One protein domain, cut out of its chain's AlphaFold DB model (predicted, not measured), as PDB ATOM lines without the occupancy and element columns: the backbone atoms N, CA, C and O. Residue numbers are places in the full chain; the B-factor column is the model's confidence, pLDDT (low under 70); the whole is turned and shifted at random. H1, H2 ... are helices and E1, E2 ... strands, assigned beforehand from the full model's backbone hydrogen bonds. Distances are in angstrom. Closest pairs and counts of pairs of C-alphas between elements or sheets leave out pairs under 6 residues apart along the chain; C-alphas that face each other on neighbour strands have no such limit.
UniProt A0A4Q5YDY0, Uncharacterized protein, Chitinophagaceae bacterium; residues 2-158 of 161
ATOM      1  N   GLN A   2     -39.528 -35.025 -65.262       86.19
ATOM      2  CA  GLN A   2     -39.333 -35.166 -63.803       86.19
ATOM      3  C   GLN A   2     -40.235 -34.206 -63.014       86.19
ATOM      4  O   GLN A   2     -40.976 -34.648 -62.153       86.19
ATOM      5  N   GLU A   3     -40.279 -32.930 -63.404       88.62
ATOM      6  CA  GLU A   3     -41.176 -31.935 -62.790       88.62
ATOM      7  C   GLU A   3     -42.667 -32.297 -62.924       88.62
ATOM      8  O   GLU A   3     -43.461 -32.000 -62.036       88.62
ATOM      9  N   ASP A   4     -43.056 -32.965 -64.020       90.88
ATOM     10  CA  ASP A   4     -44.436 -33.431 -64.216       90.88
ATOM     11  C   ASP A   4     -44.751 -34.563 -63.243       90.88
ATOM     12  O   ASP A   4     -45.781 -34.552 -62.575       90.88
ATOM     13  N   LEU A   5     -43.837 -35.525 -63.132       92.12
ATOM     14  CA  LEU A   5     -43.962 -36.627 -62.194       92.12
ATOM     15  C   LEU A   5     -44.018 -36.118 -60.751       92.12
ATOM     16  O   LEU A   5     -44.922 -36.508 -60.020       92.12
ATOM     17  N   ASP A   6     -43.111 -35.223 -60.361       92.94
ATOM     18  CA  ASP A   6     -43.060 -34.655 -59.011       92.94
ATOM     19  C   ASP A   6     -44.365 -33.922 -58.677       92.94
ATOM     20  O   ASP A   6     -44.952 -34.147 -57.619       92.94
ATOM     21  N   TRP A   7     -44.882 -33.119 -59.613       92.62
ATOM     22  CA  TRP A   7     -46.161 -32.439 -59.425       92.62
ATOM     23  C   TRP A   7     -47.343 -33.416 -59.372       92.62
ATOM     24  O   TRP A   7     -48.254 -33.233 -58.569       92.62
ATOM     25  N   THR A   8     -47.339 -34.476 -60.192       92.12
ATOM     26  CA  THR A   8     -48.365 -35.532 -60.119       92.12
ATOM     27  C   THR A   8     -48.334 -36.215 -58.757       92.12
ATOM     28  O   THR A   8     -49.384 -36.421 -58.157       92.12
ATOM     29  N   LEU A   9     -47.149 -36.545 -58.242       92.56
ATOM     30  CA  LEU A   9     -46.992 -37.145 -56.919       92.56
ATOM     31  C   LEU A   9     -47.506 -36.209 -55.816       92.56
ATOM     32  O   LEU A   9     -48.203 -36.667 -54.912       92.56
ATOM     33  N   GLU A  10     -47.242 -34.906 -55.920       94.00
ATOM     34  CA  GLU A  10     -47.790 -33.911 -54.995       94.00
ATOM     35  C   GLU A  10     -49.323 -33.829 -55.093       94.00
ATOM     36  O   GLU A  10     -50.012 -33.818 -54.073       94.00
ATOM     37  N   LEU A  11     -49.895 -33.841 -56.304       93.31
ATOM     38  CA  LEU A  11     -51.347 -33.906 -56.505       93.31
ATOM     39  C   LEU A  11     -51.949 -35.142 -55.820       93.31
ATOM     40  O   LEU A  11     -52.988 -35.037 -55.168       93.31
ATOM     41  N   LEU A  12     -51.305 -36.305 -55.935       91.62
ATOM     42  CA  LEU A  12     -51.772 -37.522 -55.274       91.62
ATOM     43  C   LEU A  12     -51.756 -37.441 -53.763       91.62
ATOM     44  O   LEU A  12     -52.680 -37.944 -53.126       91.62
ATOM     45  N   ASP A  13     -50.722 -36.842 -53.192       93.19
ATOM     46  CA  ASP A  13     -50.654 -36.652 -51.750       93.19
ATOM     47  C   ASP A  13     -51.751 -35.689 -51.277       93.19
ATOM     48  O   ASP A  13     -52.495 -35.984 -50.338       93.19
ATOM     49  N   ASN A  14     -51.958 -34.593 -52.010       94.19
ATOM     50  CA  ASN A  14     -53.038 -33.647 -51.741       94.19
ATOM     51  C   ASN A  14     -54.426 -34.293 -51.854       94.19
ATOM     52  O   ASN A  14     -55.280 -34.043 -51.010       94.19
ATOM     53  N   LEU A  15     -54.651 -35.165 -52.838       92.38
ATOM     54  CA  LEU A  15     -55.906 -35.911 -52.988       92.38
ATOM     55  C   LEU A  15     -56.208 -36.840 -51.803       92.38
ATOM     56  O   LEU A  15     -57.372 -37.135 -51.542       92.38
ATOM     57  N   LYS A  16     -55.182 -37.322 -51.093       89.75
ATOM     58  CA  LYS A  16     -55.343 -38.176 -49.903       89.75
ATOM     59  C   LYS A  16     -55.566 -37.375 -48.625       89.75
ATOM     60  O   LYS A  16     -56.162 -37.892 -47.683       89.75
ATOM     61  N   THR A  17     -55.031 -36.161 -48.566       91.06
ATOM     62  CA  THR A  17     -54.878 -35.407 -47.314       91.06
ATOM     63  C   THR A  17     -55.776 -34.179 -47.217       91.06
ATOM     64  O   THR A  17     -56.066 -33.736 -46.105       91.06
ATOM     65  N   LYS A  18     -56.236 -33.628 -48.346       92.81
ATOM     66  CA  LYS A  18     -57.052 -32.411 -48.396       92.81
ATOM     67  C   LYS A  18     -58.515 -32.713 -48.686       92.81
ATOM     68  O   LYS A  18     -58.846 -33.627 -49.435       92.81
ATOM     69  N   ASP A  19     -59.390 -31.882 -48.128       93.44
ATOM     70  CA  ASP A  19     -60.768 -31.788 -48.601       93.44
ATOM     71  C   ASP A  19     -60.843 -31.092 -49.974       93.44
ATOM     72  O   ASP A  19     -59.863 -30.527 -50.472       93.44
ATOM     73  N   SER A  20     -62.025 -31.119 -50.593       93.12
ATOM     74  CA  SER A  20     -62.245 -30.557 -51.929       93.12
ATOM     75  C   SER A  20     -61.877 -29.073 -52.025       93.12
ATOM     76  O   SER A  20     -61.287 -28.659 -53.020       93.12
ATOM     77  N   ALA A  21     -62.195 -28.265 -51.010       93.50
ATOM     78  CA  ALA A  21     -61.955 -26.823 -51.047       93.50
ATOM     79  C   ALA A  21     -60.456 -26.504 -50.948       93.50
ATOM     80  O   ALA A  21     -59.934 -25.708 -51.733       93.50
ATOM     81  N   ALA A  22     -59.749 -27.169 -50.033       95.88
ATOM     82  CA  ALA A  22     -58.307 -27.041 -49.879       95.88
ATOM     83  C   ALA A  22     -57.542 -27.585 -51.098       95.88
ATOM     84  O   ALA A  22     -56.509 -27.023 -51.475       95.88
ATOM     85  N   LEU A  23     -58.044 -28.648 -51.736       95.94
ATOM     86  CA  LEU A  23     -57.486 -29.165 -52.984       95.94
ATOM     87  C   LEU A  23     -57.640 -28.149 -54.122       95.94
ATOM     88  O   LEU A  23     -56.652 -27.833 -54.780       95.94
ATOM     89  N   ILE A  24     -58.841 -27.595 -54.325       96.44
ATOM     90  CA  ILE A  24     -59.108 -26.587 -55.366       96.44
ATOM     91  C   ILE A  24     -58.203 -25.362 -55.193       96.44
ATOM     92  O   ILE A  24     -57.612 -24.902 -56.167       96.44
ATOM     93  N   ALA A  25     -58.036 -24.878 -53.960       96.25
ATOM     94  CA  ALA A  25     -57.154 -23.749 -53.672       96.25
ATOM     95  C   ALA A  25     -55.673 -24.048 -53.972       96.25
ATOM     96  O   ALA A  25     -54.934 -23.158 -54.385       96.25
ATOM     97  N   TRP A  26     -55.222 -25.291 -53.772       96.44
ATOM     98  CA  TRP A  26     -53.858 -25.707 -54.118       96.44
ATOM     99  C   TRP A  26     -53.658 -25.852 -55.635       96.44
ATOM    100  O   TRP A  26     -52.608 -25.472 -56.161       96.44
ATOM    101  N   LEU A  27     -54.679 -26.344 -56.348       96.25
ATOM    102  CA  LEU A  27     -54.656 -26.486 -57.807       96.25
ATOM    103  C   LEU A  27     -54.469 -25.137 -58.512       96.25
ATOM    104  O   LEU A  27     -53.832 -25.088 -59.565       96.25
ATOM    105  N   GLY A  28     -54.984 -24.047 -57.936       96.38
ATOM    106  CA  GLY A  28     -54.735 -22.695 -58.419       96.38
ATOM    107  C   GLY A  28     -55.844 -21.706 -58.076       96.38
ATOM    108  O   GLY A  28     -56.481 -21.788 -57.029       96.38
ATOM    109  N   VAL A  29     -56.061 -20.736 -58.965       97.19
ATOM    110  CA  VAL A  29     -57.046 -19.661 -58.769       97.19
ATOM    111  C   VAL A  29     -58.329 -20.000 -59.520       97.19
ATOM    112  O   VAL A  29     -58.288 -20.247 -60.722       97.19
ATOM    113  N   VAL A  30     -59.471 -19.992 -58.833       97.75
ATOM    114  CA  VAL A  30     -60.783 -20.201 -59.466       97.75
ATOM    115  C   VAL A  30     -61.081 -19.046 -60.427       97.75
ATOM    116  O   VAL A  30     -61.067 -17.884 -60.022       97.75
ATOM    117  N   GLU A  31     -61.352 -19.371 -61.690       97.38
ATOM    118  CA  GLU A  31     -61.713 -18.400 -62.731       97.38
ATOM    119  C   GLU A  31     -63.225 -18.321 -62.934       97.38
ATOM    120  O   GLU A  31     -63.774 -17.236 -63.114       97.38
ATOM    121  N   SER A  32     -63.900 -19.471 -62.907       96.75
ATOM    122  CA  SER A  32     -65.345 -19.548 -63.083       96.75
ATOM    123  C   SER A  32     -65.928 -20.784 -62.413       96.75
ATOM    124  O   SER A  32     -65.241 -21.783 -62.186       96.75
ATOM    125  N   GLU A  33     -67.224 -20.714 -62.144       96.44
ATOM    126  CA  GLU A  33     -68.002 -21.788 -61.550       96.44
ATOM    127  C   GLU A  33     -69.369 -21.857 -62.224       96.44
ATOM    128  O   GLU A  33     -70.026 -20.833 -62.410       96.44
ATOM    129  N   GLU A  34     -69.772 -23.067 -62.591       95.75
ATOM    130  CA  GLU A  34     -71.096 -23.387 -63.114       95.75
ATOM    131  C   GLU A  34     -71.724 -24.437 -62.197       95.75
ATOM    132  O   GLU A  34     -71.081 -25.434 -61.877       95.75
ATOM    133  N   ASP A  35     -72.960 -24.208 -61.759       94.19
ATOM    134  CA  ASP A  35     -73.706 -25.113 -60.879       94.19
ATOM    135  C   ASP A  35     -75.116 -25.304 -61.447       94.19
ATOM    136  O   ASP A  35     -75.863 -24.335 -61.611       94.19
ATOM    137  N   ASP A  36     -75.460 -26.547 -61.784       89.31
ATOM    138  CA  ASP A  36     -76.778 -26.927 -62.303       89.31
ATOM    139  C   ASP A  36     -77.707 -27.538 -61.233       89.31
ATOM    140  O   ASP A  36     -78.822 -27.973 -61.539       89.31
ATOM    141  N   GLY A  37     -77.266 -27.562 -59.970       85.19
ATOM    142  CA  GLY A  37     -77.965 -28.133 -58.819       85.19
ATOM    143  C   GLY A  37     -77.625 -29.599 -58.529       85.19
ATOM    144  O   GLY A  37     -77.822 -30.050 -57.400       85.19
ATOM    145  N   ASN A  38     -77.089 -30.343 -59.500       85.12
ATOM    146  CA  ASN A  38     -76.617 -31.722 -59.317       85.12
ATOM    147  C   ASN A  38     -75.095 -31.821 -59.436       85.12
ATOM    148  O   ASN A  38     -74.449 -32.586 -58.707       85.12
ATOM    149  N   GLN A  39     -74.536 -31.045 -60.358       91.56
ATOM    150  CA  GLN A  39     -73.132 -30.995 -60.684       91.56
ATOM    151  C   GLN A  39     -72.642 -29.550 -60.659       91.56
ATOM    152  O   GLN A  39     -73.276 -28.633 -61.180       91.56
ATOM    153  N   ARG A  40     -71.457 -29.379 -60.079       95.31
ATOM    154  CA  ARG A  40     -70.739 -28.114 -60.062       95.31
ATOM    155  C   ARG A  40     -69.411 -28.277 -60.787       95.31
ATOM    156  O   ARG A  40     -68.578 -29.090 -60.383       95.31
ATOM    157  N   ALA A  41     -69.217 -27.503 -61.846       96.56
ATOM    158  CA  ALA A  41     -67.991 -27.442 -62.623       96.56
ATOM    159  C   ALA A  41     -67.201 -26.180 -62.260       96.56
ATOM    160  O   ALA A  41     -67.705 -25.064 -62.341       96.56
ATOM    161  N   ILE A  42     -65.945 -26.359 -61.863       98.12
ATOM    162  CA  ILE A  42     -65.073 -25.286 -61.385       98.12
ATOM    163  C   ILE A  42     -63.868 -25.209 -62.314       98.12
ATOM    164  O   ILE A  42     -63.062 -26.140 -62.375       98.12
ATOM    165  N   ALA A  43     -63.739 -24.102 -63.041       97.88
ATOM    166  CA  ALA A  43     -62.567 -23.824 -63.857       97.88
ATOM    167  C   ALA A  43     -61.502 -23.124 -63.010       97.88
ATOM    168  O   ALA A  43     -61.772 -22.123 -62.345       97.88
ATOM    169  N   VAL A  44     -60.285 -23.656 -63.047       98.00
ATOM    170  CA  VAL A  44     -59.156 -23.205 -62.240       98.00
ATOM    171  C   VAL A  44     -57.994 -22.852 -63.162       98.00
ATOM    172  O   VAL A  44     -57.546 -23.685 -63.959       98.00
ATOM    173  N   LYS A  45     -57.474 -21.633 -63.004       96.56
ATOM    174  CA  LYS A  45     -56.179 -21.226 -63.539       96.56
ATOM    175  C   LYS A  45     -55.083 -21.932 -62.743       96.56
ATOM    176  O   LYS A  45     -54.957 -21.640 -61.549       96.56
ATOM    177  N   PRO A  46     -54.295 -22.827 -63.354       94.19
ATOM    178  CA  PRO A  46     -53.384 -23.676 -62.600       94.19
ATOM    179  C   PRO A  46     -52.246 -22.896 -61.939       94.19
ATOM    180  O   PRO A  46     -51.737 -21.921 -62.493       94.19
ATOM    181  N   SER A  47     -51.806 -23.364 -60.771       89.25
ATOM    182  CA  SER A  47     -50.534 -22.952 -60.162       89.25
ATOM    183  C   SER A  47     -49.326 -23.548 -60.897       89.25
ATOM    184  O   SER A  47     -48.247 -22.955 -60.906       89.25
ATOM    185  N   ASN A  48     -49.513 -24.698 -61.558       86.38
ATOM    186  CA  ASN A  48     -48.515 -25.321 -62.420       86.38
ATOM    187  C   ASN A  48     -48.453 -24.603 -63.785       86.38
ATOM    188  O   ASN A  48     -49.426 -24.676 -64.535       86.38
ATOM    189  N   PRO A  49     -47.319 -23.982 -64.165       83.69
ATOM    190  CA  PRO A  49     -47.212 -23.194 -65.395       83.69
ATOM    191  C   PRO A  49     -47.311 -24.013 -66.691       83.69
ATOM    192  O   PRO A  49     -47.428 -23.428 -67.763       83.69
ATOM    193  N   ARG A  50     -47.244 -25.349 -66.624       82.62
ATOM    194  CA  ARG A  50     -47.377 -26.234 -67.794       82.62
ATOM    195  C   ARG A  50     -48.819 -26.617 -68.100       82.62
ATOM    196  O   ARG A  50     -49.111 -27.070 -69.204       82.62
ATOM    197  N   LEU A  51     -49.712 -26.450 -67.128       89.69
ATOM    198  CA  LEU A  51     -51.139 -26.639 -67.326       89.69
ATOM    199  C   LEU A  51     -51.750 -25.297 -67.723       89.69
ATOM    200  O   LEU A  51     -51.539 -24.281 -67.066       89.69
ATOM    201  N   SER A  52     -52.532 -25.298 -68.795       93.12
ATOM    202  CA  SER A  52     -53.267 -24.118 -69.240       93.12
ATOM    203  C   SER A  52     -54.592 -23.969 -68.496       93.12
ATOM    204  O   SER A  52     -55.041 -22.847 -68.270       93.12
ATOM    205  N   ARG A  53     -55.220 -25.086 -68.098       95.56
ATOM    206  CA  ARG A  53     -56.514 -25.088 -67.406       95.56
ATOM    207  C   ARG A  53     -56.747 -26.368 -66.619       95.56
ATOM    208  O   ARG A  53     -56.558 -27.468 -67.138       95.56
ATOM    209  N   ILE A  54     -57.278 -26.236 -65.411       97.06
ATOM    210  CA  ILE A  54     -57.832 -27.356 -64.647       97.06
ATOM    211  C   ILE A  54     -59.351 -27.188 -64.570       97.06
ATOM    212  O   ILE A  54     -59.853 -26.080 -64.404       97.06
ATOM    213  N   VAL A  55     -60.093 -28.285 -64.709       97.56
ATOM    214  CA  VAL A  55     -61.538 -28.313 -64.456       97.56
ATOM    215  C   VAL A  55     -61.815 -29.358 -63.389       97.56
ATOM    216  O   VAL A  55     -61.514 -30.534 -63.581       97.56
ATOM    217  N   VAL A  56     -62.386 -28.929 -62.270       97.12
ATOM    218  CA  VAL A  56     -62.817 -29.807 -61.180       97.12
ATOM    219  C   VAL A  56     -64.324 -29.958 -61.255       97.12
ATOM    220  O   VAL A  56     -65.044 -28.967 -61.336       97.12
ATOM    221  N   ILE A  57     -64.799 -31.196 -61.219       95.31
ATOM    222  CA  ILE A  57     -66.219 -31.514 -61.187       95.31
ATOM    223  C   ILE A  57     -66.568 -32.079 -59.816       95.31
ATOM    224  O   ILE A  57     -65.951 -33.042 -59.347       95.31
ATOM    225  N   LEU A  58     -67.573 -31.475 -59.192       93.94
ATOM    226  CA  LEU A  58     -68.204 -31.965 -57.977       93.94
ATOM    227  C   LEU A  58     -69.603 -32.482 -58.314       93.94
ATOM    228  O   LEU A  58     -70.362 -31.803 -59.000       93.94
ATOM    229  N   GLU A  59     -69.971 -33.648 -57.796       91.50
ATOM    230  CA  GLU A  59     -71.335 -34.181 -57.863       91.50
ATOM    231  C   GLU A  59     -71.850 -34.346 -56.434       91.50
ATOM    232  O   GLU A  59     -71.216 -35.018 -55.617       91.50
ATOM    233  N   LEU A  60     -72.973 -33.698 -56.107       87.81
ATOM    234  CA  LEU A  60     -73.542 -33.693 -54.749       87.81
ATOM    235  C   LEU A  60     -72.513 -33.319 -53.653       87.81
ATOM    236  O   LEU A  60     -72.531 -33.861 -52.549       87.81
ATOM    237  N   GLY A  61     -71.585 -32.411 -53.974       85.12
ATOM    238  CA  GLY A  61     -70.530 -31.935 -53.070       85.12
ATOM    239  C   GLY A  61     -69.289 -32.832 -52.957       85.12
ATOM    240  O   GLY A  61     -68.314 -32.427 -52.324       85.12
ATOM    241  N   ALA A  62     -69.278 -34.012 -53.581       89.25
ATOM    242  CA  ALA A  62     -68.119 -34.904 -53.614       89.25
ATOM    243  C   ALA A  62     -67.293 -34.705 -54.892       89.25
ATOM    244  O   ALA A  62     -67.850 -34.443 -55.957       89.25
ATOM    245  N   LEU A  63     -65.967 -34.864 -54.796       91.94
ATOM    246  CA  LEU A  63     -65.079 -34.850 -55.962       91.94
ATOM    247  C   LEU A  63     -65.406 -36.015 -56.897       91.94
ATOM    248  O   LEU A  63     -65.317 -37.179 -56.510       91.94
ATOM    249  N   GLU A  64     -65.766 -35.686 -58.132       92.38
ATOM    250  CA  GLU A  64     -66.107 -36.666 -59.160       92.38
ATOM    251  C   GLU A  64     -64.979 -36.812 -60.175       92.38
ATOM    252  O   GLU A  64     -64.547 -37.934 -60.451       92.38
ATOM    253  N   ARG A  65     -64.452 -35.686 -60.664       93.69
ATOM    254  CA  ARG A  65     -63.440 -35.676 -61.717       93.69
ATOM    255  C   ARG A  65     -62.537 -34.458 -61.638       93.69
ATOM    256  O   ARG A  65     -62.971 -33.367 -61.271       93.69
ATOM    257  N   ILE A  66     -61.289 -34.641 -62.052       95.69
ATOM    258  CA  ILE A  66     -60.339 -33.552 -62.294       95.69
ATOM    259  C   ILE A  66     -59.795 -33.706 -63.712       95.69
ATOM    260  O   ILE A  66     -59.172 -34.714 -64.036       95.69
ATOM    261  N   SER A  67     -60.022 -32.706 -64.558       95.38
ATOM    262  CA  SER A  67     -59.435 -32.614 -65.893       95.38
ATOM    263  C   SER A  67     -58.259 -31.643 -65.877       95.38
ATOM    264  O   SER A  67     -58.433 -30.469 -65.559       95.38
ATOM    265  N   LEU A  68     -57.078 -32.120 -66.250       94.94
ATOM    266  CA  LEU A  68     -55.858 -31.338 -66.419       94.94
ATOM    267  C   LEU A  68     -55.669 -31.080 -67.914       94.94
ATOM    268  O   LEU A  68     -55.581 -32.032 -68.682       94.94
ATOM    269  N   ASN A  69     -55.617 -29.821 -68.337       93.81
ATOM    270  CA  ASN A  69     -55.410 -29.430 -69.732       93.81
ATOM    271  C   ASN A  69     -54.161 -28.563 -69.835       93.81
ATOM    272  O   ASN A  69     -53.918 -27.724 -68.963       93.81
ATOM    273  N   GLY A  70     -53.392 -28.727 -70.903       88.19
ATOM    274  CA  GLY A  70     -52.165 -27.972 -71.106       88.19
ATOM    275  C   GLY A  70     -51.431 -28.341 -72.381       88.19
ATOM    276  O   GLY A  70     -51.903 -29.139 -73.195       88.19
ATOM    277  N   ASP A  71     -50.247 -27.755 -72.510       84.62
ATOM    278  CA  ASP A  71     -49.240 -28.230 -73.454       84.62
ATOM    279  C   ASP A  71     -48.703 -29.596 -72.991       84.62
ATOM    280  O   ASP A  71     -49.016 -30.053 -71.891       84.62
ATOM    281  N   ALA A  72     -47.896 -30.265 -73.822       83.00
ATOM    282  CA  ALA A  72     -47.456 -31.646 -73.607       83.00
ATOM    283  C   ALA A  72     -46.932 -31.910 -72.175       83.00
ATOM    284  O   ALA A  72     -45.794 -31.575 -71.833       83.00
ATOM    285  N   TYR A  73     -47.763 -32.539 -71.342       87.50
ATOM    286  CA  TYR A  73     -47.484 -32.981 -69.979       87.50
ATOM    287  C   TYR A  73     -47.051 -34.444 -70.022       87.50
ATOM    288  O   TYR A  73     -47.804 -35.299 -70.483       87.50
ATOM    289  N   GLY A  74     -45.819 -34.749 -69.614       90.69
ATOM    290  CA  GLY A  74     -45.224 -36.063 -69.859       90.69
ATOM    291  C   GLY A  74     -45.086 -36.896 -68.595       90.69
ATOM    292  O   GLY A  74     -44.337 -36.496 -67.706       90.69
ATOM    293  N   LEU A  75     -45.703 -38.080 -68.549       92.81
ATOM    294  CA  LEU A  75     -45.500 -39.040 -67.458       92.81
ATOM    295  C   LEU A  75     -44.838 -40.330 -67.958       92.81
ATOM    296  O   LEU A  75     -45.175 -40.814 -69.043       92.81
ATOM    297  N   PRO A  76     -43.916 -40.925 -67.178       94.25
ATOM    298  CA  PRO A  76     -43.370 -42.236 -67.501       94.25
ATOM    299  C   PRO A  76     -44.477 -43.288 -67.550       94.25
ATOM    300  O   PRO A  76     -45.314 -43.364 -66.648       94.25
ATOM    301  N   PHE A  77     -44.453 -44.151 -68.563       92.94
ATOM    302  CA  PHE A  77     -45.440 -45.225 -68.667       92.94
ATOM    303  C   PHE A  77     -45.358 -46.171 -67.466       92.94
ATOM    304  O   PHE A  77     -46.384 -46.516 -66.891       92.94
ATOM    305  N   GLY A  78     -44.137 -46.524 -67.044       91.81
ATOM    306  CA  GLY A  78     -43.909 -47.380 -65.878       91.81
ATOM    307  C   GLY A  78     -44.490 -46.812 -64.582       91.81
ATOM    308  O   GLY A  78     -44.935 -47.570 -63.731       91.81
ATOM    309  N   PHE A  79     -44.550 -45.484 -64.444       92.25
ATOM    310  CA  PHE A  79     -45.237 -44.851 -63.320       92.25
ATOM    311  C   PHE A  79     -46.752 -45.077 -63.408       92.25
ATOM    312  O   PHE A  79     -47.356 -45.537 -62.444       92.25
ATOM    313  N   LEU A  80     -47.360 -44.815 -64.566       92.06
ATOM    314  CA  LEU A  80     -48.803 -44.971 -64.772       92.06
ATOM    315  C   LEU A  80     -49.267 -46.425 -64.628       92.06
ATOM    316  O   LEU A  80     -50.264 -46.696 -63.960       92.06
ATOM    317  N   SER A  81     -48.533 -47.362 -65.232       90.31
ATOM    318  CA  SER A  81     -48.860 -48.788 -65.203       90.31
ATOM    319  C   SER A  81     -48.626 -49.415 -63.832       90.31
ATOM    320  O   SER A  81     -49.399 -50.280 -63.442       90.31
ATOM    321  N   ALA A  82     -47.636 -48.953 -63.060       89.38
ATOM    322  CA  ALA A  82     -47.432 -49.419 -61.686       89.38
ATOM    323  C   ALA A  82     -48.574 -49.018 -60.743       89.38
ATOM    324  O   ALA A  82     -48.787 -49.673 -59.725       89.38
ATOM    325  N   HIS A  83     -49.304 -47.950 -61.070       88.50
ATOM    326  CA  HIS A  83     -50.394 -47.469 -60.236       88.50
ATOM    327  C   HIS A  83     -51.767 -47.977 -60.685       88.50
ATOM    328  O   HIS A  83     -52.713 -47.856 -59.926       88.50
ATOM    329  N   ALA A  84     -51.926 -48.590 -61.856       88.50
ATOM    330  CA  ALA A  84     -53.205 -49.169 -62.269       88.50
ATOM    331  C   ALA A  84     -53.127 -50.694 -62.346       88.50
ATOM    332  O   ALA A  84     -52.105 -51.255 -62.725       88.50
ATOM    333  N   LYS A  85     -54.229 -51.397 -62.058       85.62
ATOM    334  CA  LYS A  85     -54.252 -52.867 -62.221       85.62
ATOM    335  C   LYS A  85     -54.202 -53.301 -63.687       85.62
ATOM    336  O   LYS A  85     -53.931 -54.462 -63.974       85.62
ATOM    337  N   GLY A  86     -54.516 -52.394 -64.601       86.81
ATOM    338  CA  GLY A  86     -54.466 -52.624 -66.030       86.81
ATOM    339  C   GLY A  86     -54.525 -51.312 -66.791       86.81
ATOM    340  O   GLY A  86     -54.808 -50.247 -66.234       86.81
ATOM    341  N   PHE A  87     -54.267 -51.398 -68.088       88.81
ATOM    342  CA  PHE A  87     -54.483 -50.288 -68.995       88.81
ATOM    343  C   PHE A  87     -55.022 -50.792 -70.330       88.81
ATOM    344  O   PHE A  87     -54.891 -51.967 -70.677       88.81
ATOM    345  N   LYS A  88     -55.635 -49.883 -71.076       87.12
ATOM    346  CA  LYS A  88     -55.992 -50.062 -72.474       87.12
ATOM    347  C   LYS A  88     -55.406 -48.924 -73.285       87.12
ATOM    348  O   LYS A  88     -55.413 -47.777 -72.838       87.12
ATOM    349  N   ARG A  89     -54.940 -49.277 -74.476       87.62
ATOM    350  CA  ARG A  89     -54.554 -48.363 -75.541       87.62
ATOM    351  C   ARG A  89     -55.416 -48.675 -76.752       87.62
ATOM    352  O   ARG A  89     -55.469 -49.828 -77.188       87.62
ATOM    353  N   THR A  90     -56.108 -47.673 -77.260       84.31
ATOM    354  CA  THR A  90     -57.088 -47.827 -78.337       84.31
ATOM    355  C   THR A  90     -56.979 -46.684 -79.325       84.31
ATOM    356  O   THR A  90     -56.594 -45.585 -78.955       84.31
ATOM    357  N   PHE A  91     -57.346 -46.946 -80.573       82.31
ATOM    358  CA  PHE A  91     -57.330 -45.963 -81.652       82.31
ATOM    359  C   PHE A  91     -58.747 -45.813 -82.195       82.31
ATOM    360  O   PHE A  91     -59.436 -46.822 -82.406       82.31
ATOM    361  N   ASN A  92     -59.197 -44.572 -82.383       74.38
ATOM    362  CA  ASN A  92     -60.462 -44.295 -83.056       74.38
ATOM    363  C   ASN A  92     -60.335 -44.609 -84.557       74.38
ATOM    364  O   ASN A  92     -59.311 -44.311 -85.157       74.38
ATOM    365  N   THR A  93     -61.362 -45.206 -85.164       68.75
ATOM    366  CA  THR A  93     -61.342 -45.644 -86.576       68.75
ATOM    367  C   THR A  93     -62.430 -45.007 -87.448       68.75
ATOM    368  O   THR A  93     -62.478 -45.280 -88.647       68.75
ATOM    369  N   TYR A  94     -63.326 -44.191 -86.877       63.75
ATOM    370  CA  TYR A  94     -64.484 -43.636 -87.601       63.75
ATOM    371  C   TYR A  94     -64.259 -42.248 -88.191       63.75
ATOM    372  O   TYR A  94     -64.899 -41.910 -89.186       63.75
ATOM    373  N   ASP A  95     -63.374 -41.456 -87.590       59.31
ATOM    374  CA  ASP A  95     -63.093 -40.086 -88.004       59.31
ATOM    375  C   ASP A  95     -61.635 -39.981 -88.474       59.31
ATOM    376  O   ASP A  95     -60.779 -40.670 -87.928       59.31
ATOM    377  N   PRO A  96     -61.312 -39.104 -89.446       56.22
ATOM    378  CA  PRO A  96     -59.946 -38.901 -89.950       56.22
ATOM    379  C   PRO A  96     -58.981 -38.298 -88.914       56.22
ATOM    380  O   PRO A  96     -57.838 -37.982 -89.239       56.22
ATOM    381  N   VAL A  97     -59.457 -38.087 -87.688       56.25
ATOM    382  CA  VAL A  97     -58.637 -37.751 -86.536       56.25
ATOM    383  C   VAL A  97     -58.363 -39.068 -85.817       56.25
ATOM    384  O   VAL A  97     -59.182 -39.547 -85.030       56.25
ATOM    385  N   ASP A  98     -57.231 -39.675 -86.165       60.50
ATOM    386  CA  ASP A  98     -56.685 -40.865 -85.514       60.50
ATOM    387  C   ASP A  98     -56.287 -40.523 -84.069       60.50
ATOM    388  O   ASP A  98     -55.106 -40.375 -83.746       60.50
ATOM    389  N   ASP A  99     -57.264 -40.341 -83.185       76.25
ATOM    390  CA  ASP A  99     -56.987 -40.089 -81.778       76.25
ATOM    391  C   ASP A  99     -56.670 -41.414 -81.076       76.25
ATOM    392  O   ASP A  99     -57.458 -42.370 -81.072       76.25
ATOM    393  N   GLU A 100     -55.487 -41.463 -80.471       86.06
ATOM    394  CA  GLU A 100     -55.070 -42.530 -79.577       86.06
ATOM    395  C   GLU A 100     -55.639 -42.246 -78.185       86.06
ATOM    396  O   GLU A 100     -55.532 -41.137 -77.675       86.06
ATOM    397  N   GLN A 101     -56.227 -43.241 -77.533       87.56
ATOM    398  CA  GLN A 101     -56.700 -43.126 -76.160       87.56
ATOM    399  C   GLN A 101     -55.915 -44.060 -75.241       87.56
ATOM    400  O   GLN A 101     -55.758 -45.250 -75.527       87.56
ATOM    401  N   PHE A 102     -55.507 -43.529 -74.090       89.75
ATOM    402  CA  PHE A 102     -55.084 -44.314 -72.940       89.75
ATOM    403  C   PHE A 102     -56.152 -44.315 -71.854       89.75
ATOM    404  O   PHE A 102     -56.684 -43.272 -71.476       89.75
ATOM    405  N   MET A 103     -56.392 -45.496 -71.290       90.62
ATOM    406  CA  MET A 103     -57.221 -45.681 -70.106       90.62
ATOM    407  C   MET A 103     -56.495 -46.585 -69.113       90.62
ATOM    408  O   MET A 103     -56.263 -47.754 -69.405       90.62
ATOM    409  N   PHE A 104     -56.167 -46.072 -67.934       90.88
ATOM    410  CA  PHE A 104     -55.554 -46.818 -66.835       90.88
ATOM    411  C   PHE A 104     -56.625 -47.120 -65.780       90.88
ATOM    412  O   PHE A 104     -57.169 -46.205 -65.158       90.88
ATOM    413  N   TYR A 105     -56.967 -48.401 -65.613       87.81
ATOM    414  CA  TYR A 105     -58.078 -48.865 -64.775       87.81
ATOM    415  C   TYR A 105     -57.953 -50.358 -64.404       87.81
ATOM    416  O   TYR A 105     -57.515 -51.154 -65.237       87.81
ATOM    417  N   PRO A 106     -58.461 -50.793 -63.231       79.00
ATOM    418  CA  PRO A 106     -58.834 -49.983 -62.067       79.00
ATOM    419  C   PRO A 106     -57.646 -49.250 -61.455       79.00
ATOM    420  O   PRO A 106     -56.510 -49.708 -61.563       79.00
ATOM    421  N   GLY A 107     -57.952 -48.076 -60.900       79.00
ATOM    422  CA  GLY A 107     -57.004 -47.037 -60.513       79.00
ATOM    423  C   GLY A 107     -56.165 -47.338 -59.274       79.00
ATOM    424  O   GLY A 107     -55.948 -48.490 -58.898       79.00
ATOM    425  N   TRP A 108     -55.654 -46.263 -58.679       81.12
ATOM    426  CA  TRP A 108     -54.443 -46.272 -57.867       81.12
ATOM    427  C   TRP A 108     -54.744 -46.637 -56.420       81.12
ATOM    428  O   TRP A 108     -55.417 -45.886 -55.709       81.12
ATOM    429  N   GLU A 109     -54.250 -47.799 -55.978       76.69
ATOM    430  CA  GLU A 109     -54.482 -48.300 -54.622       76.69
ATOM    431  C   GLU A 109     -54.015 -47.280 -53.571       76.69
ATOM    432  O   GLU A 109     -52.945 -46.678 -53.673       76.69
ATOM    433  N   GLY A 110     -54.859 -47.034 -52.568       79.00
ATOM    434  CA  GLY A 110     -54.591 -46.027 -51.539       79.00
ATOM    435  C   GLY A 110     -54.736 -44.573 -52.006       79.00
ATOM    436  O   GLY A 110     -54.307 -43.673 -51.286       79.00
ATOM    437  N   THR A 111     -55.318 -44.323 -53.181       83.19
ATOM    438  CA  THR A 111     -55.749 -42.995 -53.649       83.19
ATOM    439  C   THR A 111     -57.263 -43.005 -53.919       83.19
ATOM    440  O   THR A 111     -57.839 -44.080 -54.099       83.19
ATOM    441  N   PRO A 112     -57.920 -41.835 -54.011       86.62
ATOM    442  CA  PRO A 112     -59.298 -41.754 -54.496       86.62
ATOM    443  C   PRO A 112     -59.432 -41.935 -56.020       86.62
ATOM    444  O   PRO A 112     -60.547 -41.963 -56.524       86.62
ATOM    445  N   ILE A 113     -58.334 -42.036 -56.781       90.19
ATOM    446  CA  ILE A 113     -58.388 -42.140 -58.244       90.19
ATOM    447  C   ILE A 113     -58.819 -43.547 -58.645       90.19
ATOM    448  O   ILE A 113     -58.111 -44.529 -58.420       90.19
ATOM    449  N   VAL A 114     -59.963 -43.632 -59.317       90.88
ATOM    450  CA  VAL A 114     -60.529 -44.889 -59.813       90.88
ATOM    451  C   VAL A 114     -60.115 -45.186 -61.244       90.88
ATOM    452  O   VAL A 114     -60.038 -46.358 -61.603       90.88
ATOM    453  N   ALA A 115     -59.824 -44.158 -62.042       91.75
ATOM    454  CA  ALA A 115     -59.298 -44.293 -63.393       91.75
ATOM    455  C   ALA A 115     -58.548 -43.037 -63.842       91.75
ATOM    456  O   ALA A 115     -58.852 -41.933 -63.388       91.75
ATOM    457  N   LEU A 116     -57.641 -43.216 -64.798       92.94
ATOM    458  CA  LEU A 116     -57.053 -42.133 -65.579       92.94
ATOM    459  C   LEU A 116     -57.361 -42.362 -67.055       92.94
ATOM    460  O   LEU A 116     -57.087 -43.438 -67.582       92.94
ATOM    461  N   GLU A 117     -57.892 -41.343 -67.713       91.50
ATOM    462  CA  GLU A 117     -58.223 -41.341 -69.134       91.50
ATOM    463  C   GLU A 117     -57.499 -40.190 -69.836       91.50
ATOM    464  O   GLU A 117     -57.384 -39.091 -69.288       91.50
ATOM    465  N   SER A 118     -57.022 -40.420 -71.056       91.25
ATOM    466  CA  SER A 118     -56.478 -39.359 -71.897       91.25
ATOM    467  C   SER A 118     -56.593 -39.681 -73.381       91.25
ATOM    468  O   SER A 118     -56.434 -40.834 -73.778       91.25
ATOM    469  N   TRP A 119     -56.806 -38.637 -74.181       88.25
ATOM    470  CA  TRP A 119     -56.691 -38.654 -75.634       88.25
ATOM    471  C   TRP A 119     -55.373 -38.002 -76.067       88.25
ATOM    472  O   TRP A 119     -55.023 -36.909 -75.610       88.25
ATOM    473  N   ILE A 120     -54.647 -38.691 -76.941       88.94
ATOM    474  CA  ILE A 120     -53.314 -38.356 -77.427       88.94
ATOM    475  C   ILE A 120     -53.426 -37.955 -78.900       88.94
ATOM    476  O   ILE A 120     -53.731 -38.804 -79.748       88.94
ATOM    477  N   PRO A 121     -53.167 -36.679 -79.221       86.44
ATOM    478  CA  PRO A 121     -53.206 -36.224 -80.600       86.44
ATOM    479  C   PRO A 121     -52.039 -36.839 -81.394       86.44
ATOM    480  O   PRO A 121     -50.996 -37.125 -80.790       86.44
ATOM    481  N   PRO A 122     -52.167 -37.013 -82.724       86.00
ATOM    482  CA  PRO A 122     -51.180 -37.694 -83.570       86.00
ATOM    483  C   PRO A 122     -49.722 -37.275 -83.354       86.00
ATOM    484  O   PRO A 122     -48.827 -38.114 -83.332       86.00
ATOM    485  N   GLU A 123     -49.462 -35.987 -83.139       87.12
ATOM    486  CA  GLU A 123     -48.113 -35.447 -82.948       87.12
ATOM    487  C   GLU A 123     -47.429 -35.845 -81.626       87.12
ATOM    488  O   GLU A 123     -46.214 -35.691 -81.505       87.12
ATOM    489  N   GLU A 124     -48.179 -36.346 -80.640       88.44
ATOM    490  CA  GLU A 124     -47.648 -36.825 -79.353       88.44
ATOM    491  C   GLU A 124     -47.620 -38.363 -79.256       88.44
ATOM    492  O   GLU A 124     -47.145 -38.912 -78.256       88.44
ATOM    493  N   GLN A 125     -48.122 -39.066 -80.278       87.69
ATOM    494  CA  GLN A 125     -48.180 -40.526 -80.302       87.69
ATOM    495  C   GLN A 125     -46.779 -41.130 -80.436       87.69
ATOM    496  O   GLN A 125     -45.910 -40.642 -81.159       87.69
ATOM    497  N   THR A 126     -46.552 -42.227 -79.719       82.75
ATOM    498  CA  THR A 126     -45.280 -42.957 -79.717       82.75
ATOM    499  C   THR A 126     -45.542 -44.446 -79.858       82.75
ATOM    500  O   THR A 126     -46.439 -45.008 -79.231       82.75
ATOM    501  N   GLU A 127     -44.717 -45.124 -80.648       79.94
ATOM    502  CA  GLU A 127     -44.740 -46.588 -80.721       79.94
ATOM    503  C   GLU A 127     -44.218 -47.226 -79.423       79.94
ATOM    504  O   GLU A 127     -44.586 -48.349 -79.084       79.94
ATOM    505  N   THR A 128     -43.389 -46.498 -78.669       81.69
ATOM    506  CA  THR A 128     -42.725 -47.002 -77.460       81.69
ATOM    507  C   THR A 128     -43.443 -46.588 -76.179       81.69
ATOM    508  O   THR A 128     -43.841 -45.434 -76.020       81.69
ATOM    509  N   TYR A 129     -43.514 -47.508 -75.215       83.44
ATOM    510  CA  TYR A 129     -44.077 -47.288 -73.877       83.44
ATOM    511  C   TYR A 129     -43.042 -46.752 -72.873       83.44
ATOM    512  O   TYR A 129     -42.939 -47.240 -71.752       83.44
ATOM    513  N   SER A 130     -42.229 -45.770 -73.261       87.94
ATOM    514  CA  SER A 130     -41.267 -45.146 -72.335       87.94
ATOM    515  C   SER A 130     -41.940 -44.055 -71.492       87.94
ATOM    516  O   SER A 130     -41.938 -44.091 -70.260       87.94
ATOM    517  N   SER A 131     -42.597 -43.118 -72.168       91.25
ATOM    518  CA  SER A 131     -43.382 -42.033 -71.582       91.25
ATOM    519  C   SER A 131     -44.583 -41.733 -72.459       91.25
ATOM    520  O   SER A 131     -44.484 -41.862 -73.677       91.25
ATOM    521  N   ILE A 132     -45.669 -41.262 -71.856       91.56
ATOM    522  CA  ILE A 132     -46.824 -40.751 -72.589       91.56
ATOM    523  C   ILE A 132     -46.887 -39.239 -72.388       91.56
ATOM    524  O   ILE A 132     -46.696 -38.746 -71.272       91.56
ATOM    525  N   ARG A 133     -47.126 -38.507 -73.478       91.94
ATOM    526  CA  ARG A 133     -47.324 -37.059 -73.473       91.94
ATOM    527  C   ARG A 133     -48.794 -36.748 -73.676       91.94
ATOM    528  O   ARG A 133     -49.392 -37.135 -74.669       91.94
ATOM    529  N   PHE A 134     -49.355 -36.033 -72.720       90.38
ATOM    530  CA  PHE A 134     -50.770 -35.726 -72.651       90.38
ATOM    531  C   PHE A 134     -50.988 -34.236 -72.880       90.38
ATOM    532  O   PHE A 134     -50.252 -33.415 -72.338       90.38
ATOM    533  N   ARG A 135     -52.040 -33.876 -73.615       90.56
ATOM    534  CA  ARG A 135     -52.580 -32.502 -73.599       90.56
ATOM    535  C   ARG A 135     -53.797 -32.361 -72.697       90.56
ATOM    536  O   ARG A 135     -54.105 -31.271 -72.221       90.56
ATOM    537  N   ASN A 136     -54.472 -33.476 -72.445       91.31
ATOM    538  CA  ASN A 136     -55.597 -33.572 -71.537       91.31
ATOM    539  C   ASN A 136     -55.482 -34.860 -70.719       91.31
ATOM    540  O   ASN A 136     -55.341 -35.928 -71.298       91.31
ATOM    541  N   ILE A 137     -55.553 -34.776 -69.397       92.94
ATOM    542  CA  ILE A 137     -55.657 -35.933 -68.501       92.94
ATOM    543  C   ILE A 137     -56.951 -35.791 -67.722       92.94
ATOM    544  O   ILE A 137     -57.223 -34.733 -67.161       92.94
ATOM    545  N   ILE A 138     -57.726 -36.860 -67.637       93.88
ATOM    546  CA  ILE A 138     -58.943 -36.918 -66.841       93.88
ATOM    547  C   ILE A 138     -58.743 -37.944 -65.732       93.88
ATOM    548  O   ILE A 138     -58.607 -39.138 -65.986       93.88
ATOM    549  N   LEU A 139     -58.743 -37.467 -64.492       94.06
ATOM    550  CA  LEU A 139     -58.739 -38.296 -63.294       94.06
ATOM    551  C   LEU A 139     -60.178 -38.484 -62.830       94.06
ATOM    552  O   LEU A 139     -60.839 -37.519 -62.445       94.06
ATOM    553  N   HIS A 140     -60.648 -39.724 -62.851       93.38
ATOM    554  CA  HIS A 140     -61.945 -40.108 -62.303       93.38
ATOM    555  C   HIS A 140     -61.762 -40.488 -60.836       93.38
ATOM    556  O   HIS A 140     -60.868 -41.272 -60.513       93.38
ATOM    557  N   LEU A 141     -62.597 -39.941 -59.953       91.19
ATOM    558  CA  LEU A 141     -62.497 -40.095 -58.492       91.19
ATOM    559  C   LEU A 141     -63.722 -40.808 -57.891       91.19
ATOM    560  O   LEU A 141     -63.668 -41.351 -56.789       91.19
ATOM    561  N   ASN A 142     -64.843 -40.845 -58.615       79.44
ATOM    562  CA  ASN A 142     -66.079 -41.462 -58.144       79.44
ATOM    563  C   ASN A 142     -66.203 -42.927 -58.596       79.44
ATOM    564  O   ASN A 142     -66.341 -43.225 -59.780       79.44
ATOM    565  N   HIS A 143     -66.282 -43.857 -57.641       70.44
ATOM    566  CA  HIS A 143     -66.448 -45.297 -57.900       70.44
ATOM    567  C   HIS A 143     -67.746 -45.683 -58.631       70.44
ATOM    568  O   HIS A 143     -67.868 -46.813 -59.100       70.44
ATOM    569  N   ARG A 144     -68.737 -44.784 -58.708       68.00
ATOM    570  CA  ARG A 144     -70.033 -45.057 -59.353       68.00
ATOM    571  C   ARG A 144     -70.024 -44.822 -60.860       68.00
ATOM    572  O   ARG A 144     -70.899 -45.343 -61.546       68.00
ATOM    573  N   LYS A 145     -69.074 -44.033 -61.364       64.12
ATOM    574  CA  LYS A 145     -68.970 -43.660 -62.776       64.12
ATOM    575  C   LYS A 145     -67.518 -43.802 -63.203       64.12
ATOM    576  O   LYS A 145     -66.729 -42.875 -63.095       64.12
ATOM    577  N   VAL A 146     -67.172 -44.990 -63.681       63.25
ATOM    578  CA  VAL A 146     -65.934 -45.181 -64.432       63.25
ATOM    579  C   VAL A 146     -66.335 -45.272 -65.892       63.25
ATOM    580  O   VAL A 146     -67.117 -46.168 -66.230       63.25
ATOM    581  N   PRO A 147     -65.843 -44.391 -66.773       62.66
ATOM    582  CA  PRO A 147     -66.105 -44.569 -68.185       62.66
ATOM    583  C   PRO A 147     -65.398 -45.838 -68.650       62.66
ATOM    584  O   PRO A 147     -64.176 -45.916 -68.684       62.66
ATOM    585  N   TYR A 148     -66.163 -46.867 -68.995       61.31
ATOM    586  CA  TYR A 148     -65.630 -47.970 -69.776       61.31
ATOM    587  C   TYR A 148     -65.896 -47.653 -71.239       61.31
ATOM    588  O   TYR A 148     -66.983 -47.909 -71.756       61.31
ATOM    589  N   HIS A 149     -64.908 -47.054 -71.898       57.91
ATOM    590  CA  HIS A 149     -64.991 -46.776 -73.325       57.91
ATOM    591  C   HIS A 149     -64.792 -48.079 -74.093       57.91
ATOM    592  O   HIS A 149     -63.683 -48.498 -74.412       57.91
ATOM    593  N   PHE A 150     -65.900 -48.769 -74.329       51.00
ATOM    594  CA  PHE A 150     -66.016 -49.717 -75.422       51.00
ATOM    595  C   PHE A 150     -67.014 -49.121 -76.410       51.00
ATOM    596  O   PHE A 150     -68.206 -49.023 -76.117       51.00
ATOM    597  N   ARG A 151     -66.510 -48.675 -77.557       51.97
ATOM    598  CA  ARG A 151     -67.319 -48.393 -78.741       51.97
ATOM    599  C   ARG A 151     -67.010 -49.478 -79.769       51.97
ATOM    600  O   ARG A 151     -65.870 -49.948 -79.829       51.97
ATOM    601  N   ASP A 152     -68.009 -49.867 -80.561       42.69
ATOM    602  CA  ASP A 152     -67.748 -50.630 -81.787       42.69
ATOM    603  C   ASP A 152     -66.665 -49.907 -82.599       42.69
ATOM    604  O   ASP A 152     -66.607 -48.682 -82.554       42.69
ATOM    605  N   GLY A 153     -65.782 -50.664 -83.259       50.09
ATOM    606  CA  GLY A 153     -64.718 -50.170 -84.146       50.09
ATOM    607  C   GLY A 153     -63.391 -49.762 -83.493       50.09
ATOM    608  O   GLY A 153     -62.481 -49.349 -84.199       50.09
ATOM    609  N   TRP A 154     -63.211 -49.910 -82.180       52.19
ATOM    610  CA  TRP A 154     -61.903 -49.687 -81.549       52.19
ATOM    611  C   TRP A 154     -61.016 -50.933 -81.612       52.19
ATOM    612  O   TRP A 154     -61.409 -52.012 -81.163       52.19
ATOM    613  N   HIS A 155     -59.787 -50.787 -82.114       55.41
ATOM    614  CA  HIS A 155     -58.778 -51.844 -82.041       55.41
ATOM    615  C   HIS A 155     -58.034 -51.779 -80.705       55.41
ATOM    616  O   HIS A 155     -57.436 -50.762 -80.356       55.41
ATOM    617  N   LEU A 156     -58.074 -52.880 -79.952       57.12
ATOM    618  CA  LEU A 156     -57.294 -53.045 -78.732       57.12
ATOM    619  C   LEU A 156     -55.865 -53.447 -79.109       57.12
ATOM    620  O   LEU A 156     -55.662 -54.541 -79.638       57.12
ATOM    621  N   ILE A 157     -54.882 -52.600 -78.804       59.50
ATOM    622  CA  ILE A 157     -53.475 -53.003 -78.871       59.50
ATOM    623  C   ILE A 157     -53.065 -53.486 -77.483       59.50
ATOM    624  O   ILE A 157     -53.136 -52.741 -76.505       59.50
ATOM    625  N   LEU A 158     -52.668 -54.752 -77.393       54.72
ATOM    626  CA  LEU A 158     -52.120 -55.306 -76.160       54.72
ATOM    627  C   LEU A 158     -50.697 -54.762 -75.937       54.72
ATOM    628  O   LEU A 158     -49.971 -54.553 -76.913       54.72
TER     629      LEU A 158
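AT A GLANCE: This is residues 2 to 158 of the 161 residues of an uncharacterized protein of Chitinophagaceae bacterium (UniProt A0A4Q5YDY0). One twisted antiparallel sheet of nine strands runs through the whole domain as a wall, its two long strands E4 and E8 bending sharply side by side where one half of the sheet joins the other. Helices H2 and H3 are on one face, H2 over E2 and, only just, E3 in one half and H3 beside the strands of the other, while H1 only grazes the sheet, with its residues 2 to 15. The 157 printed residues hold three named helices and nine named strands, in the order H1 H2 E1 E2 E3 E4 H3 E5 E6 E7 E8 E9, and the sheet's order is E1 - E2 - E3 - E4 - E8 - E7 - E6 - E5 - E9. The class is mixed, helices and strands; the whole is compact, with a radius of gyration of the C-alphas of 15.5 A, and rounded, with spans of 39 by 35 by 30 A.

IN THESE COORDINATES: Begin with the sheet at its edge strand E1, residues 28 to 35, and find C-alpha 28 at (-54.735, -22.695, -58.419). From there E1 runs 19.3 A, bending by 64 degrees at residue 31. Next across the sheet come E2, residues 39 to 46, 21.1 A long, and E3, residues 51 to 59, 23.5 A. E4, residues 62 to 76, is the longest strand, 29.3 A from first to last C-alpha, and bends by 110 degrees at residue 71. E8, residues 131 to 140, 20.8 A, bends by 94 degrees at residue 135. Beyond it lie E7, residues 115 to 120, 16.4 A; E6, residues 100 to 104; E5, residues 87 to 91; and the other edge strand E9, residues 155 to 157, which ends with C-alpha 157 at (-53.475, -53.003, -78.871). For the helices, find C-alpha 2 at (-39.333, -35.166, -63.803), from which H1, residues 2 to 17, runs 22.7 A. H2 is residues 20 to 27, 10.4 A, and H3 is residues 77 to 83, 10.0 A.

HOW THE PARTS SIT: Look first at E4 and E8, antiparallel neighbours at 174 degrees, where N 68 and O 137 are 2.8 A apart, within hydrogen-bond range; their C-alphas 71 and 135, at the two bends, face each other at 5.4 A. On one side E1, E2, E3 and E4 form a meander, each strand the antiparallel neighbour of the one before, with N 31 and O 43 at 2.9 A, N 42 and O 56 at 2.8 A, and N 55 and O 67 at 2.9 A. E5, E6, E7 and E8 form a second meander, with N 90 and O 101 at 3.0 A, N 118 and O 102 at 2.9 A, and N 138 and O 117 at 2.8 A. E9 pairs with E5 through N 157 and O 89, 3.3 A. H2 and H3 lie on the same face, two layers, helices on one face of a sheet. H2, at a height of 8.3 A over the sheet, is over E2 and only just over E3, where 3 of its 8 C-alphas fall; it runs along the strands, at 7 degrees to E2 on the local plane. The closest C-alphas of H2 and E2 are those of Leu 27 and Pro 46, 5.7 A. H3, at a height of 7.2 A, is over none of the strands; its closest C-alpha pair with E8 is Phe 77 and Ser 131, 4.8 A. H1 only grazes the sheet with residues 2 to 15, and its closest C-alpha pair with E4 is Leu 5 and Leu 75, 6.0 A. H1 and H2 are close but not clearly touching, with the C-alphas of Asn 14 and Leu 23 at 6.4 A, a shallow tilt of 17 degrees, opposite ways. H1 and H3 are only just apart, 8.4 A at the closest. In H1, H2 and H3 every O i to N i+4 pair is within hydrogen-bond range.

THE WHOLE: The two C-alphas farthest apart are those of Gly 37 and Thr 128, 44.1 A. The printed part, residues 2 to 158, has no cut. Its one long link is residues 141 to 154, from E8 to E9, with no named element. The mean pLDDT of the printed part is 85.9; look for values under 70 at residues 93 to 98 and 144 to 158.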